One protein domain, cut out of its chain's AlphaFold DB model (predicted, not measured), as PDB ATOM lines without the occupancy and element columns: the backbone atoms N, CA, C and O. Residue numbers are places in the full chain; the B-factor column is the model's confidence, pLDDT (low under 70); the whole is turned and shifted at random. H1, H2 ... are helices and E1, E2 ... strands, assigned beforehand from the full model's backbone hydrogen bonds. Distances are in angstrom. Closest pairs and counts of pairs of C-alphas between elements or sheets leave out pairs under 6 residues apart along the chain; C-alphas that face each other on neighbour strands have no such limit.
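Overview. This is residues 4 to 60 and 88 to 150 of the 1093 residues of an uncharacterized protein of Trypanosoma theileri (UniProt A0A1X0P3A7). A small three-stranded sheet sits near the middle of a body made largely of loops, with the short helix H2 on it, while H1 and the long helix H5 lie at opposite ends of the longest axis. Long stretches without a named element are residues 13 to 31, 88 to 99 and 104 to 117. The printed part has 120 residues with five named helices and three named strands, in the order H1 E1 E2 H2 H3 E3 H4 H5; under half of the residues are in named elements, and the class is mixed, helices and strands. The sheet runs E2 E1 E3, all antiparallel. The whole is compact, with a radius of gyration of the C-alphas of 14.4 A, and elongated, spanning 49 by 28 by 28 A.

Arrangement. Start at the inner strand E1, residues 32 to 35, between the edge strands E2, residues 41 to 43, and E3, residues 100 to 103. E1 and E2 form a hairpin, with N 33 and O 42 within hydrogen-bond range at 2.8 A; across E1 and E3, look for N 103 and O 32 at 2.8 A. H2, residues 44 to 48, is on the sheet at a height of 8.0 A. H1, residues 4 to 12, and H4, residues 118 to 121, are close but not clearly touching, their closest C-alphas being Leu 7 and Leu 121, 7.8 A apart. H3, residues 52 to 56, and H5, residues 131 to 148, are not on the sheet. Every O i to N i+4 pair is within hydrogen-bond range in H1, H2, H3 and H5; H4 is too short for one.

Along the chain. Find C-alpha 32 at (39.125, -38.113, -20.789); E1 runs 10.1 A from there, E3 9.6 A and E2 7.0 A. H1 begins at C-alpha 4 (29.817, -55.310, -39.806) and runs 12.2 A. H5 runs 25.2 A to C-alpha 148 at (40.928, -19.981, -16.725).

Size, cuts and confidence. The C-alphas farthest apart, Ala 5 and Ser 150, are 49.1 A apart. Residues 61 to 87 are not printed; C-alphas 60 and 88 are 13.7 A apart. The links H1 to E1 and E3 to H4 are long. The mean pLDDT of the printed part is 72.8, and 49 residues are under 70, among them 20 to 29 and 121 to 133.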
ATOM      1  N   ASP A   4      30.788 -54.431 -40.467       65.94
ATOM      2  CA  ASP A   4      29.817 -55.310 -39.806       65.94
ATOM      3  C   ASP A   4      30.523 -56.340 -38.919       65.94
ATOM      4  O   ASP A   4      30.149 -56.536 -37.768       65.94
ATOM      5  N   ALA A   5      31.649 -56.887 -39.388       71.94
ATOM      6  CA  ALA A   5      32.545 -57.702 -38.565       71.94
ATOM      7  C   ALA A   5      33.164 -56.895 -37.403       71.94
ATOM      8  O   ALA A   5      33.396 -57.428 -36.322       71.94
ATOM      9  N   TRP A   6      33.420 -55.599 -37.607       66.94
ATOM     10  CA  TRP A   6      33.908 -54.689 -36.564       66.94
ATOM     11  C   TRP A   6      32.812 -54.349 -35.532       66.94
ATOM     12  O   TRP A   6      33.089 -54.331 -34.332       66.94
ATOM     13  N   LEU A   7      31.554 -54.185 -35.967       67.25
ATOM     14  CA  LEU A   7      30.391 -54.085 -35.075       67.25
ATOM     15  C   LEU A   7      30.179 -55.384 -34.285       67.25
ATOM     16  O   LEU A   7      29.957 -55.311 -33.081       67.25
ATOM     17  N   ALA A   8      30.313 -56.552 -34.918       73.00
ATOM     18  CA  ALA A   8      30.197 -57.852 -34.256       73.00
ATOM     19  C   ALA A   8      31.256 -58.036 -33.152       73.00
ATOM     20  O   ALA A   8      30.927 -58.454 -32.044       73.00
ATOM     21  N   VAL A   9      32.509 -57.632 -33.399       73.94
ATOM     22  CA  VAL A   9      33.569 -57.636 -32.374       73.94
ATOM     23  C   VAL A   9      33.221 -56.715 -31.196       73.94
ATOM     24  O   VAL A   9      33.294 -57.154 -30.050       73.94
ATOM     25  N   LEU A  10      32.733 -55.494 -31.445       69.56
ATOM     26  CA  LEU A  10      32.229 -54.607 -30.379       69.56
ATOM     27  C   LEU A  10      30.982 -55.162 -29.663       69.56
ATOM     28  O   LEU A  10      30.781 -54.885 -28.482       69.56
ATOM     29  N   GLN A  11      30.149 -55.954 -30.342       72.56
ATOM     30  CA  GLN A  11      28.984 -56.622 -29.753       72.56
ATOM     31  C   GLN A  11      29.354 -57.857 -28.915       72.56
ATOM     32  O   GLN A  11      28.628 -58.178 -27.973       72.56
ATOM     33  N   SER A  12      30.486 -58.506 -29.203       72.56
ATOM     34  CA  SER A  12      31.010 -59.646 -28.435       72.56
ATOM     35  C   SER A  12      31.755 -59.254 -27.150       72.56
ATOM     36  O   SER A  12      31.919 -60.083 -26.261       72.56
ATOM     37  N   MET A  13      32.185 -57.993 -27.014       70.44
ATOM     38  CA  MET A  13      32.920 -57.532 -25.828       70.44
ATOM     39  C   MET A  13      31.997 -57.350 -24.614       70.44
ATOM     40  O   MET A  13      30.998 -56.630 -24.732       70.44
ATOM     41  N   PRO A  14      32.319 -57.929 -23.439       63.81
ATOM     42  CA  PRO A  14      31.518 -57.750 -22.233       63.81
ATOM     43  C   PRO A  14      31.502 -56.275 -21.819       63.81
ATOM     44  O   PRO A  14      32.547 -55.639 -21.684       63.81
ATOM     45  N   TRP A  15      30.307 -55.712 -21.629       62.66
ATOM     46  CA  TRP A  15      30.159 -54.341 -21.149       62.66
ATOM     47  C   TRP A  15      30.184 -54.325 -19.623       62.66
ATOM     48  O   TRP A  15      29.230 -54.760 -18.981       62.66
ATOM     49  N   VAL A  16      31.267 -53.799 -19.056       63.31
ATOM     50  CA  VAL A  16      31.343 -53.455 -17.635       63.31
ATOM     51  C   VAL A  16      31.151 -51.940 -17.509       63.31
ATOM     52  O   VAL A  16      31.930 -51.194 -18.113       63.31
ATOM     53  N   PRO A  17      30.151 -51.451 -16.752       62.75
ATOM     54  CA  PRO A  17      30.054 -50.032 -16.448       62.75
ATOM     55  C   PRO A  17      31.254 -49.608 -15.597       62.75
ATOM     56  O   PRO A  17      31.466 -50.099 -14.490       62.75
ATOM     57  N   CYS A  18      32.036 -48.658 -16.100       73.56
ATOM     58  CA  CYS A  18      33.043 -47.967 -15.301       73.56
ATOM     59  C   CYS A  18      32.367 -47.152 -14.184       73.56
ATOM     60  O   CYS A  18      31.264 -46.636 -14.390       73.56
ATOM     61  N   ALA A  19      33.054 -46.918 -13.064       71.19
ATOM     62  CA  ALA A  19      32.621 -45.940 -12.056       71.19
ATOM     63  C   ALA A  19      32.386 -44.535 -12.670       71.19
ATOM     64  O   ALA A  19      31.474 -43.805 -12.276       71.19
ATOM     65  N   GLU A  20      33.131 -44.200 -13.734       68.88
ATOM     66  CA  GLU A  20      32.943 -42.966 -14.510       68.88
ATOM     67  C   GLU A  20      31.751 -42.984 -15.489       68.88
ATOM     68  O   GLU A  20      31.434 -41.969 -16.111       68.88
ATOM     69  N   SER A  21      31.067 -44.124 -15.617       65.31
ATOM     70  CA  SER A  21      29.813 -44.284 -16.371       65.31
ATOM     71  C   SER A  21      28.576 -44.398 -15.470       65.31
ATOM     72  O   SER A  21      27.473 -44.080 -15.905       65.31
ATOM     73  N   SER A  22      28.745 -44.816 -14.210       62.84
ATOM     74  CA  SER A  22      27.648 -44.927 -13.244       62.84
ATOM     75  C   SER A  22      27.213 -43.568 -12.684       62.84
ATOM     76  O   SER A  22      28.047 -42.719 -12.349       62.84
ATOM     77  N   GLY A  23      25.898 -43.397 -12.523       61.25
ATOM     78  CA  GLY A  23      25.268 -42.184 -11.995       61.25
ATOM     79  C   GLY A  23      24.882 -41.161 -13.070       61.25
ATOM     80  O   GLY A  23      25.064 -41.374 -14.266       61.25
ATOM     81  N   LEU A  24      24.321 -40.035 -12.623       53.78
ATOM     82  CA  LEU A  24      23.978 -38.907 -13.495       53.78
ATOM     83  C   LEU A  24      25.237 -38.292 -14.148       53.78
ATOM     84  O   LEU A  24      26.337 -38.413 -13.589       53.78
ATOM     85  N   PRO A  25      25.092 -37.585 -15.288       57.16
ATOM     86  CA  PRO A  25      26.120 -36.675 -15.782       57.16
ATOM     87  C   PRO A  25      26.529 -35.699 -14.675       57.16
ATOM     88  O   PRO A  25      25.670 -35.129 -14.007       57.16
ATOM     89  N   ARG A  26      27.836 -35.564 -14.442       58.72
ATOM     90  CA  ARG A  26      28.427 -34.698 -13.409       58.72
ATOM     91  C   ARG A  26      29.820 -34.260 -13.853       58.72
ATOM     92  O   ARG A  26      30.454 -34.924 -14.672       58.72
ATOM     93  N   TYR A  27      30.324 -33.174 -13.279       56.06
ATOM     94  CA  TYR A  27      31.725 -32.781 -13.432       56.06
ATOM     95  C   TYR A  27      32.646 -33.815 -12.766       56.06
ATOM     96  O   TYR A  27      32.685 -33.914 -11.540       56.06
ATOM     97  N   ARG A  28      33.400 -34.574 -13.571       65.88
ATOM     98  CA  ARG A  28      34.409 -35.545 -13.110       65.88
ATOM     99  C   ARG A  28      35.797 -35.031 -13.488       65.88
ATOM    100  O   ARG A  28      36.065 -34.817 -14.670       65.88
ATOM    101  N   ALA A  29      36.660 -34.825 -12.493       62.31
ATOM    102  CA  ALA A  29      38.028 -34.322 -12.655       62.31
ATOM    103  C   ALA A  29      39.014 -35.463 -12.976       62.31
ATOM    104  O   ALA A  29      39.980 -35.690 -12.255       62.31
ATOM    105  N   VAL A  30      38.710 -36.214 -14.036       73.50
ATOM    106  CA  VAL A  30      39.470 -37.379 -14.503       73.50
ATOM    107  C   VAL A  30      39.792 -37.171 -15.978       73.50
ATOM    108  O   VAL A  30      38.955 -36.652 -16.721       73.50
ATOM    109  N   GLU A  31      40.985 -37.582 -16.403       82.38
ATOM    110  CA  GLU A  31      41.409 -37.441 -17.793       82.38
ATOM    111  C   GLU A  31      40.481 -38.212 -18.746       82.38
ATOM    112  O   GLU A  31      40.112 -39.370 -18.497       82.38
ATOM    113  N   ALA A  32      40.095 -37.570 -19.847       86.12
ATOM    114  CA  ALA A  32      39.125 -38.113 -20.789       86.12
ATOM    115  C   ALA A  32      39.464 -37.760 -22.237       86.12
ATOM    116  O   ALA A  32      39.868 -36.642 -22.550       86.12
ATOM    117  N   TYR A  33      39.220 -38.705 -23.138       86.81
ATOM    118  CA  TYR A  33      39.265 -38.481 -24.575       86.81
ATOM    119  C   TYR A  33      37.876 -38.070 -25.067       86.81
ATOM    120  O   TYR A  33      36.889 -38.765 -24.803       86.81
ATOM    121  N   HIS A  34      37.802 -36.973 -25.821       87.31
ATOM    122  CA  HIS A  34      36.591 -36.549 -26.524       87.31
ATOM    123  C   HIS A  34      36.804 -36.584 -28.040       87.31
ATOM    124  O   HIS A  34      37.875 -36.239 -28.541       87.31
ATOM    125  N   CYS A  35      35.783 -36.990 -28.795       86.81
ATOM    126  CA  CYS A  35      35.834 -36.963 -30.254       86.81
ATOM    127  C   CYS A  35      35.424 -35.594 -30.811       86.81
ATOM    128  O   CYS A  35      34.246 -35.239 -30.735       86.81
ATOM    129  N   THR A  36      36.331 -34.915 -31.519       84.94
ATOM    130  CA  THR A  36      36.101 -33.585 -32.128       84.94
ATOM    131  C   THR A  36      34.933 -33.516 -33.123       84.94
ATOM    132  O   THR A  36      34.379 -32.447 -33.342       84.94
ATOM    133  N   TYR A  37      34.539 -34.649 -33.721       82.94
ATOM    134  CA  TYR A  37      33.485 -34.717 -34.749       82.94
ATOM    135  C   TYR A  37      32.130 -35.289 -34.289       82.94
ATOM    136  O   TYR A  37      31.119 -35.053 -34.938       82.94
ATOM    137  N   CYS A  38      32.078 -36.088 -33.216       78.88
ATOM    138  CA  CYS A  38      30.823 -36.729 -32.780       78.88
ATOM    139  C   CYS A  38      30.550 -36.644 -31.273       78.88
ATOM    140  O   CYS A  38      29.590 -37.252 -30.804       78.88
ATOM    141  N   ALA A  39      31.395 -35.938 -30.514       80.69
ATOM    142  CA  ALA A  39      31.275 -35.759 -29.065       80.69
ATOM    143  C   ALA A  39      31.083 -37.063 -28.259       80.69
ATOM    144  O   ALA A  39      30.425 -37.072 -27.226       80.69
ATOM    145  N   TYR A  40      31.643 -38.181 -28.731       84.69
ATOM    146  CA  TYR A  40      31.841 -39.376 -27.902       84.69
ATOM    147  C   TYR A  40      32.903 -39.085 -26.836       84.69
ATOM    148  O   TYR A  40      33.979 -38.590 -27.182       84.69
ATOM    149  N   THR A  41      32.595 -39.394 -25.573       85.12
ATOM    150  CA  THR A  41      33.460 -39.150 -24.407       85.12
ATOM    151  C   THR A  41      33.773 -40.433 -23.641       85.12
ATOM    152  O   THR A  41      32.870 -41.178 -23.253       85.12
ATOM    153  N   VAL A  42      35.059 -40.671 -23.371       86.75
ATOM    154  CA  VAL A  42      35.547 -41.870 -22.676       86.75
ATOM    155  C   VAL A  42      36.695 -41.519 -21.721       86.75
ATOM    156  O   VAL A  42      37.590 -40.759 -22.079       86.75
ATOM    157  N   CYS A  43      36.672 -42.048 -20.495       86.88
ATOM    158  CA  CYS A  43      37.741 -41.833 -19.512       86.88
ATOM    159  C   CYS A  43      39.036 -42.535 -19.950       86.88
ATOM    160  O   CYS A  43      38.972 -43.546 -20.649       86.88
ATOM    161  N   ALA A  44      40.203 -42.056 -19.511       85.94
ATOM    162  CA  ALA A  44      41.495 -42.635 -19.897       85.94
ATOM    163  C   ALA A  44      41.593 -44.151 -19.620       85.94
ATOM    164  O   ALA A  44      42.074 -44.906 -20.462       85.94
ATOM    165  N   SER A  45      41.037 -44.638 -18.503       84.69
ATOM    166  CA  SER A  45      40.987 -46.078 -18.198       84.69
ATOM    167  C   SER A  45      40.103 -46.883 -19.164       84.69
ATOM    168  O   SER A  45      40.502 -47.959 -19.598       84.69
ATOM    169  N   CYS A  46      38.941 -46.361 -19.571       84.62
ATOM    170  CA  CYS A  46      38.101 -47.001 -20.591       84.62
ATOM    171  C   CYS A  46      38.657 -46.847 -22.008       84.62
ATOM    172  O   CYS A  46      38.365 -47.692 -22.847       84.62
ATOM    173  N   TYR A  47      39.446 -45.804 -22.279       86.81
ATOM    174  CA  TYR A  47      40.167 -45.642 -23.539       86.81
ATOM    175  C   TYR A  47      41.271 -46.696 -23.674       86.81
ATOM    176  O   TYR A  47      41.343 -47.373 -24.694       86.81
ATOM    177  N   ASN A  48      42.052 -46.918 -22.614       83.81
ATOM    178  CA  ASN A  48      43.068 -47.973 -22.565       83.81
ATOM    179  C   ASN A  48      42.460 -49.390 -22.635       83.81
ATOM    180  O   ASN A  48      43.142 -50.333 -23.024       83.81
ATOM    181  N   ALA A  49      41.172 -49.540 -22.301       82.19
ATOM    182  CA  ALA A  49      40.406 -50.773 -22.489       82.19
ATOM    183  C   ALA A  49      39.848 -50.957 -23.920       82.19
ATOM    184  O   ALA A  49      39.232 -51.986 -24.201       82.19
ATOM    185  N   ILE A  50      40.040 -49.998 -24.837       81.75
ATOM    186  CA  ILE A  50      39.732 -50.170 -26.264       81.75
ATOM    187  C   ILE A  50      40.892 -50.956 -26.894       81.75
ATOM    188  O   ILE A  50      42.003 -50.428 -26.958       81.75
ATOM    189  N   PRO A  51      40.686 -52.190 -27.398       79.69
ATOM    190  CA  PRO A  51      41.790 -52.978 -27.935       79.69
ATOM    191  C   PRO A  51      42.467 -52.279 -29.117       79.69
ATOM    192  O   PRO A  51      41.809 -51.803 -30.045       79.69
ATOM    193  N   THR A  52      43.802 -52.266 -29.099       75.19
ATOM    194  CA  THR A  52      44.666 -51.440 -29.960       75.19
ATOM    195  C   THR A  52      44.380 -51.605 -31.454       75.19
ATOM    196  O   THR A  52      44.452 -50.638 -32.209       75.19
ATOM    197  N   GLY A  53      43.963 -52.799 -31.889       72.06
ATOM    198  CA  GLY A  53      43.546 -53.053 -33.271       72.06
ATOM    199  C   GLY A  53      42.381 -52.172 -33.748       72.06
ATOM    200  O   GLY A  53      42.342 -51.814 -34.923       72.06
ATOM    201  N   LEU A  54      41.469 -51.752 -32.862       69.38
ATOM    202  CA  LEU A  54      40.368 -50.834 -33.193       69.38
ATOM    203  C   LEU A  54      40.842 -49.382 -33.358       69.38
ATOM    204  O   LEU A  54      40.257 -48.645 -34.151       69.38
ATOM    205  N   LEU A  55      41.894 -48.991 -32.632       71.19
ATOM    206  CA  LEU A  55      42.527 -47.671 -32.719       71.19
ATOM    207  C   LEU A  55      43.431 -47.568 -33.963       71.19
ATOM    208  O   LEU A  55      43.439 -46.543 -34.640       71.19
ATOM    209  N   LEU A  56      44.142 -48.650 -34.304       68.38
ATOM    210  CA  LEU A  56      45.054 -48.715 -35.452       68.38
ATOM    211  C   LEU A  56      44.333 -48.918 -36.798       68.38
ATOM    212  O   LEU A  56      44.723 -48.295 -37.785       68.38
ATOM    213  N   SER A  57      43.247 -49.708 -36.844       60.03
ATOM    214  CA  SER A  57      42.511 -50.051 -38.086       60.03
ATOM    215  C   SER A  57      41.979 -48.855 -38.888       60.03
ATOM    216  O   SER A  57      41.549 -49.023 -40.028       60.03
ATOM    217  N   ALA A  58      41.944 -47.651 -38.315       56.06
ATOM    218  CA  ALA A  58      41.553 -46.455 -39.052       56.06
ATOM    219  C   ALA A  58      42.623 -46.037 -40.087       56.06
ATOM    220  O   ALA A  58      42.271 -45.628 -41.196       56.06
ATOM    221  N   ARG A  59      43.914 -46.222 -39.758       55.06
ATOM    222  CA  ARG A  59      45.090 -45.707 -40.489       55.06
ATOM    223  C   ARG A  59      45.274 -46.308 -41.889       55.06
ATOM    224  O   ARG A  59      45.766 -45.627 -42.781       55.06
ATOM    225  N   GLU A  60      44.850 -47.553 -42.097       53.56
ATOM    226  CA  GLU A  60      45.045 -48.298 -43.355       53.56
ATOM    227  C   GLU A  60      43.987 -47.986 -44.433       53.56
ATOM    228  O   GLU A  60      44.180 -48.297 -45.606       53.56
ATOM    229  N   CYS A  88      50.421 -39.445 -34.680       64.31
ATOM    230  CA  CYS A  88      50.030 -40.222 -33.496       64.31
ATOM    231  C   CYS A  88      48.683 -39.805 -32.878       64.31
ATOM    232  O   CYS A  88      48.241 -40.425 -31.913       64.31
ATOM    233  N   LYS A  89      47.991 -38.802 -33.437       77.06
ATOM    234  CA  LYS A  89      46.670 -38.344 -32.968       77.06
ATOM    235  C   LYS A  89      45.606 -39.439 -33.211       77.06
ATOM    236  O   LYS A  89      45.284 -39.707 -34.372       77.06
ATOM    237  N   PRO A  90      45.042 -40.091 -32.173       82.88
ATOM    238  CA  PRO A  90      44.182 -41.257 -32.369       82.88
ATOM    239  C   PRO A  90      42.840 -40.867 -32.999       82.88
ATOM    240  O   PRO A  90      42.156 -39.960 -32.528       82.88
ATOM    241  N   GLN A  91      42.424 -41.568 -34.054       84.12
ATOM    242  CA  GLN A  91      41.112 -41.349 -34.668       84.12
ATOM    243  C   GLN A  91      40.003 -42.024 -33.852       84.12
ATOM    244  O   GLN A  91      40.181 -43.094 -33.269       84.12
ATOM    245  N   CYS A  92      38.821 -41.411 -33.823       84.88
ATOM    246  CA  CYS A  92      37.660 -41.973 -33.148       84.88
ATOM    247  C   CYS A  92      37.138 -43.193 -33.910       84.88
ATOM    248  O   CYS A  92      36.487 -43.051 -34.945       84.88
ATOM    249  N   PHE A  93      37.382 -44.387 -33.366       80.00
ATOM    250  CA  PHE A  93      36.965 -45.677 -33.928       80.00
ATOM    251  C   PHE A  93      35.495 -45.706 -34.402       80.00
ATOM    252  O   PHE A  93      35.207 -46.306 -35.437       80.00
ATOM    253  N   LEU A  94      34.590 -45.006 -33.702       79.31
ATOM    254  CA  LEU A  94      33.154 -44.944 -34.001       79.31
ATOM    255  C   LEU A  94      32.815 -44.201 -35.302       79.31
ATOM    256  O   LEU A  94      32.076 -44.722 -36.133       79.31
ATOM    257  N   CYS A  95      33.313 -42.970 -35.469       79.56
ATOM    258  CA  CYS A  95      32.945 -42.106 -36.597       79.56
ATOM    259  C   CYS A  95      34.028 -42.013 -37.682       79.56
ATOM    260  O   CYS A  95      33.735 -41.557 -38.786       79.56
ATOM    261  N   ARG A  96      35.269 -42.404 -37.361       79.75
ATOM    262  CA  ARG A  96      36.511 -42.361 -38.165       79.75
ATOM    263  C   ARG A  96      36.932 -40.994 -38.728       79.75
ATOM    264  O   ARG A  96      38.071 -40.844 -39.143       79.75
ATOM    265  N   ARG A  97      36.051 -39.989 -38.709       81.19
ATOM    266  CA  ARG A  97      36.301 -38.612 -39.175       81.19
ATOM    267  C   ARG A  97      36.906 -37.702 -38.104       81.19
ATOM    268  O   ARG A  97      37.655 -36.793 -38.435       81.19
ATOM    269  N   GLY A  98      36.553 -37.911 -36.835       83.56
ATOM    270  CA  GLY A  98      37.029 -37.091 -35.720       83.56
ATOM    271  C   GLY A  98      38.279 -37.649 -35.055       83.56
ATOM    272  O   GLY A  98      38.468 -38.863 -34.992       83.56
ATOM    273  N   VAL A  99      39.086 -36.754 -34.494       87.62
ATOM    274  CA  VAL A  99      40.222 -37.095 -33.628       87.62
ATOM    275  C   VAL A  99      39.716 -37.248 -32.193       87.62
ATOM    276  O   VAL A  99      38.824 -36.512 -31.769       87.62
ATOM    277  N   LEU A 100      40.271 -38.203 -31.450       86.81
ATOM    278  CA  LEU A 100      40.123 -38.311 -30.003       86.81
ATOM    279  C   LEU A 100      41.194 -37.445 -29.337       86.81
ATOM    280  O   LEU A 100      42.377 -37.780 -29.352       86.81
ATOM    281  N   VAL A 101      40.774 -36.320 -28.766       87.44
ATOM    282  CA  VAL A 101      41.656 -35.387 -28.060       87.44
ATOM    283  C   VAL A 101      41.543 -35.645 -26.562       87.44
ATOM    284  O   VAL A 101      40.446 -35.597 -26.001       87.44
ATOM    285  N   LEU A 102      42.683 -35.921 -25.928       87.88
ATOM    286  CA  LEU A 102      42.803 -36.046 -24.479       87.88
ATOM    287  C   LEU A 102      42.655 -34.668 -23.821       87.88
ATOM    288  O   LEU A 102      43.344 -33.720 -24.193       87.88
ATOM    289  N   GLU A 103      41.786 -34.568 -22.821       82.12
ATOM    290  CA  GLU A 103      41.732 -33.445 -21.888       82.12
ATOM    291  C   GLU A 103      41.933 -33.950 -20.457       82.12
ATOM    292  O   GLU A 103      41.226 -34.849 -20.004       82.12
ATOM    293  N   SER A 104      42.872 -33.337 -19.732       76.88
ATOM    294  CA  SER A 104      43.243 -33.711 -18.356       76.88
ATOM    295  C   SER A 104      42.117 -33.510 -17.332       76.88
ATOM    296  O   SER A 104      42.075 -34.158 -16.293       76.88
ATOM    297  N   ALA A 105      41.161 -32.636 -17.645       68.50
ATOM    298  CA  ALA A 105      39.831 -32.634 -17.047       68.50
ATOM    299  C   ALA A 105      38.864 -32.017 -18.071       68.50
ATOM    300  O   ALA A 105      39.071 -30.850 -18.421       68.50
ATOM    301  N   PRO A 106      37.858 -32.743 -18.587       63.00
ATOM    302  CA  PRO A 106      36.913 -32.225 -19.579       63.00
ATOM    303  C   PRO A 106      35.900 -31.240 -18.963       63.00
ATOM    304  O   PRO A 106      35.769 -31.109 -17.746       63.00
ATOM    305  N   VAL A 107      35.191 -30.504 -19.822       56.72
ATOM    306  CA  VAL A 107      34.585 -29.207 -19.451       56.72
ATOM    307  C   VAL A 107      33.098 -29.248 -19.071       56.72
ATOM    308  O   VAL A 107      32.539 -28.256 -18.598       56.72
ATOM    309  N   TYR A 108      32.434 -30.377 -19.282       61.94
ATOM    310  CA  TYR A 108      30.982 -30.505 -19.164       61.94
ATOM    311  C   TYR A 108      30.591 -31.590 -18.155       61.94
ATOM    312  O   TYR A 108      31.440 -32.341 -17.675       61.94
ATOM    313  N   GLU A 109      29.299 -31.703 -17.859       59.06
ATOM    314  CA  GLU A 109      28.747 -32.886 -17.205       59.06
ATOM    315  C   GLU A 109      28.771 -34.061 -18.185       59.06
ATOM    316  O   GLU A 109      27.856 -34.269 -18.981       59.06
ATOM    317  N   TRP A 110      29.865 -34.815 -18.160       68.12
ATOM    318  CA  TRP A 110      30.058 -35.973 -19.018       68.12
ATOM    319  C   TRP A 110      29.726 -37.268 -18.274       68.12
ATOM    320  O   TRP A 110      29.804 -37.375 -17.046       68.12
ATOM    321  N   THR A 111      29.365 -38.279 -19.055       69.12
ATOM    322  CA  THR A 111      29.418 -39.677 -18.628       69.12
ATOM    323  C   THR A 111      30.449 -40.367 -19.506       69.12
ATOM    324  O   THR A 111      30.550 -40.076 -20.701       69.12
ATOM    325  N   CYS A 112      31.251 -41.257 -18.930       78.06
ATOM    326  CA  CYS A 112      32.045 -42.161 -19.743       78.06
ATOM    327  C   CYS A 112      31.074 -43.105 -20.460       78.06
ATOM    328  O   CYS A 112      30.381 -43.880 -19.805       78.06
ATOM    329  N   GLU A 113      31.019 -43.076 -21.791       77.69
ATOM    330  CA  GLU A 113      30.167 -44.014 -22.540       77.69
ATOM    331  C   GLU A 113      30.740 -45.450 -22.564       77.69
ATOM    332  O   GLU A 113      30.093 -46.381 -23.052       77.69
ATOM    333  N   GLY A 114      31.949 -45.630 -22.019       80.06
ATOM    334  CA  GLY A 114      32.719 -46.870 -22.046       80.06
ATOM    335  C   GLY A 114      33.260 -47.206 -23.444       80.06
ATOM    336  O   GLY A 114      32.919 -46.543 -24.423       80.06
ATOM    337  N   PRO A 115      34.075 -48.269 -23.577       76.44
ATOM    338  CA  PRO A 115      34.608 -48.706 -24.875       76.44
ATOM    339  C   PRO A 115      33.515 -49.196 -25.849       76.44
ATOM    340  O   PRO A 115      33.750 -49.296 -27.053       76.44
ATOM    341  N   ARG A 116      32.306 -49.489 -25.345       76.56
ATOM    342  CA  ARG A 116      31.139 -49.969 -26.101       76.56
ATOM    343  C   ARG A 116      29.921 -49.060 -25.831       76.56
ATOM    344  O   ARG A 116      29.085 -49.399 -24.991       76.56
ATOM    345  N   PRO A 117      29.779 -47.924 -26.541       71.88
ATOM    346  CA  PRO A 117      28.681 -46.974 -26.346       71.88
ATOM    347  C   PRO A 117      27.359 -47.515 -26.917       71.88
ATOM    348  O   PRO A 117      26.995 -47.249 -28.065       71.88
ATOM    349  N   ALA A 118      26.614 -48.278 -26.112       66.81
ATOM    350  CA  ALA A 118      25.393 -48.974 -26.538       66.81
ATOM    351  C   ALA A 118      24.372 -48.059 -27.252       66.81
ATOM    352  O   ALA A 118      23.831 -48.430 -28.294       66.81
ATOM    353  N   ARG A 119      24.182 -46.825 -26.759       68.00
ATOM    354  CA  ARG A 119      23.278 -45.818 -27.355       68.00
ATOM    355  C   ARG A 119      23.670 -45.389 -28.777       68.00
ATOM    356  O   ARG A 119      22.797 -44.992 -29.542       68.00
ATOM    357  N   ARG A 120      24.960 -45.450 -29.131       71.31
ATOM    358  CA  ARG A 120      25.473 -45.080 -30.464       71.31
ATOM    359  C   ARG A 120      25.480 -46.270 -31.421       71.31
ATOM    360  O   ARG A 120      25.148 -46.104 -32.589       71.31
ATOM    361  N   LEU A 121      25.793 -47.468 -30.920       68.62
ATOM    362  CA  LEU A 121      25.840 -48.702 -31.718       68.62
ATOM    363  C   LEU A 121      24.468 -49.106 -32.292       68.62
ATOM    364  O   LEU A 121      24.421 -49.749 -33.336       68.62
ATOM    365  N   LEU A 122      23.367 -48.705 -31.646       65.31
ATOM    366  CA  LEU A 122      21.995 -48.991 -32.092       65.31
ATOM    367  C   LEU A 122      21.450 -48.028 -33.166       65.31
ATOM    368  O   LEU A 122      20.442 -48.343 -33.786       65.31
ATOM    369  N   ARG A 123      22.074 -46.862 -33.407       62.69
ATOM    370  CA  ARG A 123      21.522 -45.806 -34.290       62.69
ATOM    371  C   ARG A 123      21.878 -45.942 -35.785       62.69
ATOM    372  O   ARG A 123      21.619 -45.024 -36.554       62.69
ATOM    373  N   GLY A 124      22.442 -47.072 -36.214       58.03
ATOM    374  CA  GLY A 124      22.697 -47.359 -37.634       58.03
ATOM    375  C   GLY A 124      23.867 -46.583 -38.258       58.03
ATOM    376  O   GLY A 124      24.822 -46.193 -37.579       58.03
ATOM    377  N   VAL A 125      23.841 -46.428 -39.586       56.25
ATOM    378  CA  VAL A 125      24.831 -45.630 -40.338       56.25
ATOM    379  C   VAL A 125      24.458 -44.148 -40.303       56.25
ATOM    380  O   VAL A 125      25.324 -43.310 -40.056       56.25
ATOM    381  N   ASP A 126      23.166 -43.855 -40.437       52.34
ATOM    382  CA  ASP A 126      22.586 -42.512 -40.554       52.34
ATOM    383  C   ASP A 126      22.219 -41.902 -39.192       52.34
ATOM    384  O   ASP A 126      21.242 -41.167 -39.045       52.34
ATOM    385  N   ALA A 127      23.022 -42.210 -38.169       55.44
ATOM    386  CA  ALA A 127      22.924 -41.619 -36.842       55.44
ATOM    387  C   ALA A 127      23.246 -40.116 -36.924       55.44
ATOM    388  O   ALA A 127      24.404 -39.720 -36.764       55.44
ATOM    389  N   SER A 128      22.222 -39.301 -37.198       52.12
ATOM    390  CA  SER A 128      22.310 -37.850 -37.395       52.12
ATOM    391  C   SER A 128      23.198 -37.209 -36.331       52.12
ATOM    392  O   SER A 128      22.914 -37.315 -35.133       52.12
ATOM    393  N   TYR A 129      24.295 -36.591 -36.775       65.12
ATOM    394  CA  TYR A 129      25.330 -36.073 -35.889       65.12
ATOM    395  C   TYR A 129      24.736 -35.064 -34.911       65.12
ATOM    396  O   TYR A 129      24.099 -34.097 -35.324       65.12
ATOM    397  N   ASP A 130      24.969 -35.293 -33.619       67.06
ATOM    398  CA  ASP A 130      24.506 -34.418 -32.544       67.06
ATOM    399  C   ASP A 130      25.389 -33.160 -32.487       67.06
ATOM    400  O   ASP A 130      26.277 -33.002 -31.643       67.06
ATOM    401  N   MET A 131      25.195 -32.302 -33.492       68.12
ATOM    402  CA  MET A 131      25.887 -31.026 -33.646       68.12
ATOM    403  C   MET A 131      25.610 -30.108 -32.457       68.12
ATOM    404  O   MET A 131      26.507 -29.371 -32.059       68.12
ATOM    405  N   ASP A 132      24.435 -30.218 -31.834       67.19
ATOM    406  CA  ASP A 132      24.080 -29.479 -30.624       67.19
ATOM    407  C   ASP A 132      24.970 -29.882 -29.444       67.19
ATOM    408  O   ASP A 132      25.464 -29.012 -28.728       67.19
ATOM    409  N   VAL A 133      25.242 -31.177 -29.240       68.19
ATOM    410  CA  VAL A 133      26.193 -31.640 -28.214       68.19
ATOM    411  C   VAL A 133      27.635 -31.250 -28.561       68.19
ATOM    412  O   VAL A 133      28.368 -30.827 -27.666       68.19
ATOM    413  N   VAL A 134      28.051 -31.305 -29.834       71.56
ATOM    414  CA  VAL A 134      29.388 -30.833 -30.263       71.56
ATOM    415  C   VAL A 134      29.548 -29.323 -30.013       71.56
ATOM    416  O   VAL A 134      30.531 -28.888 -29.411       71.56
ATOM    417  N   GLN A 135      28.566 -28.511 -30.403       76.75
ATOM    418  CA  GLN A 135      28.562 -27.059 -30.210       76.75
ATOM    419  C   GLN A 135      28.457 -26.681 -28.727       76.75
ATOM    420  O   GLN A 135      29.159 -25.774 -28.272       76.75
ATOM    421  N   ARG A 136      27.656 -27.404 -27.935       68.56
ATOM    422  CA  ARG A 136      27.582 -27.259 -26.471       68.56
ATOM    423  C   ARG A 136      28.911 -27.605 -25.798       68.56
ATOM    424  O   ARG A 136      29.316 -26.902 -24.878       68.56
ATOM    425  N   TYR A 137      29.622 -28.626 -26.279       71.88
ATOM    426  CA  TYR A 137      30.962 -28.957 -25.795       71.88
ATOM    427  C   TYR A 137      31.955 -27.818 -26.065       71.88
ATOM    428  O   TYR A 137      32.594 -27.331 -25.133       71.88
ATOM    429  N   TYR A 138      32.051 -27.340 -27.311       76.75
ATOM    430  CA  TYR A 138      33.000 -26.279 -27.669       76.75
ATOM    431  C   TYR A 138      32.674 -24.925 -27.024       76.75
ATOM    432  O   TYR A 138      33.587 -24.245 -26.561       76.75
ATOM    433  N   THR A 139      31.399 -24.548 -26.902       73.81
ATOM    434  CA  THR A 139      31.001 -23.320 -26.185       73.81
ATOM    435  C   THR A 139      31.282 -23.410 -24.682       73.81
ATOM    436  O   THR A 139      31.775 -22.448 -24.095       73.81
ATOM    437  N   MET A 140      31.063 -24.567 -24.045       68.25
ATOM    438  CA  MET A 140      31.467 -24.780 -22.649       68.25
ATOM    439  C   MET A 140      32.993 -24.757 -22.485       68.25
ATOM    440  O   MET A 140      33.490 -24.148 -21.533       68.25
ATOM    441  N   LYS A 141      33.741 -25.348 -23.427       75.69
ATOM    442  CA  LYS A 141      35.210 -25.287 -23.482       75.69
ATOM    443  C   LYS A 141      35.721 -23.855 -23.560       75.69
ATOM    444  O   LYS A 141      36.500 -23.447 -22.701       75.69
ATOM    445  N   GLU A 142      35.195 -23.066 -24.490       79.06
ATOM    446  CA  GLU A 142      35.536 -21.653 -24.639       79.06
ATOM    447  C   GLU A 142      35.188 -20.848 -23.369       79.06
ATOM    448  O   GLU A 142      35.995 -20.044 -22.902       79.06
ATOM    449  N   GLN A 143      34.040 -21.108 -22.723       74.38
ATOM    450  CA  GLN A 143      33.718 -20.496 -21.426       74.38
ATOM    451  C   GLN A 143      34.720 -20.872 -20.323       74.38
ATOM    452  O   GLN A 143      35.066 -20.023 -19.501       74.38
ATOM    453  N   ARG A 144      35.187 -22.124 -20.258       74.75
ATOM    454  CA  ARG A 144      36.197 -22.551 -19.276       74.75
ATOM    455  C   ARG A 144      37.553 -21.927 -19.563       74.75
ATOM    456  O   ARG A 144      38.199 -21.482 -18.624       74.75
ATOM    457  N   GLU A 145      37.970 -21.850 -20.818       79.25
ATOM    458  CA  GLU A 145      39.216 -21.184 -21.205       79.25
ATOM    459  C   GLU A 145      39.150 -19.685 -20.869       79.25
ATOM    460  O   GLU A 145      40.081 -19.157 -20.256       79.25
ATOM    461  N   LYS A 146      38.009 -19.023 -21.108       80.75
ATOM    462  CA  LYS A 146      37.732 -17.658 -20.624       80.75
ATOM    463  C   LYS A 146      37.799 -17.559 -19.089       80.75
ATOM    464  O   LYS A 146      38.441 -16.646 -18.580       80.75
ATOM    465  N   ARG A 147      37.222 -18.510 -18.336       77.88
ATOM    466  CA  ARG A 147      37.320 -18.582 -16.856       77.88
ATOM    467  C   ARG A 147      38.740 -18.893 -16.354       77.88
ATOM    468  O   ARG A 147      39.106 -18.435 -15.277       77.88
ATOM    469  N   ALA A 148      39.551 -19.642 -17.097       76.94
ATOM    470  CA  ALA A 148      40.928 -19.981 -16.725       76.94
ATOM    471  C   ALA A 148      41.872 -18.779 -16.875       76.94
ATOM    472  O   ALA A 148      42.722 -18.550 -16.020       76.94
ATOM    473  N   HIS A 149      41.663 -17.965 -17.913       80.75
ATOM    474  CA  HIS A 149      42.390 -16.709 -18.130       80.75
ATOM    475  C   HIS A 149      41.754 -15.502 -17.407       80.75
ATOM    476  O   HIS A 149      42.305 -14.398 -17.434       80.75
ATOM    477  N   SER A 150      40.605 -15.694 -16.747       81.06
ATOM    478  CA  SER A 150      39.853 -14.640 -16.061       81.06
ATOM    479  C   SER A 150      40.625 -14.072 -14.871       81.06
ATOM    480  O   SER A 150      40.880 -14.747 -13.874       81.06
TER     481      SER A 150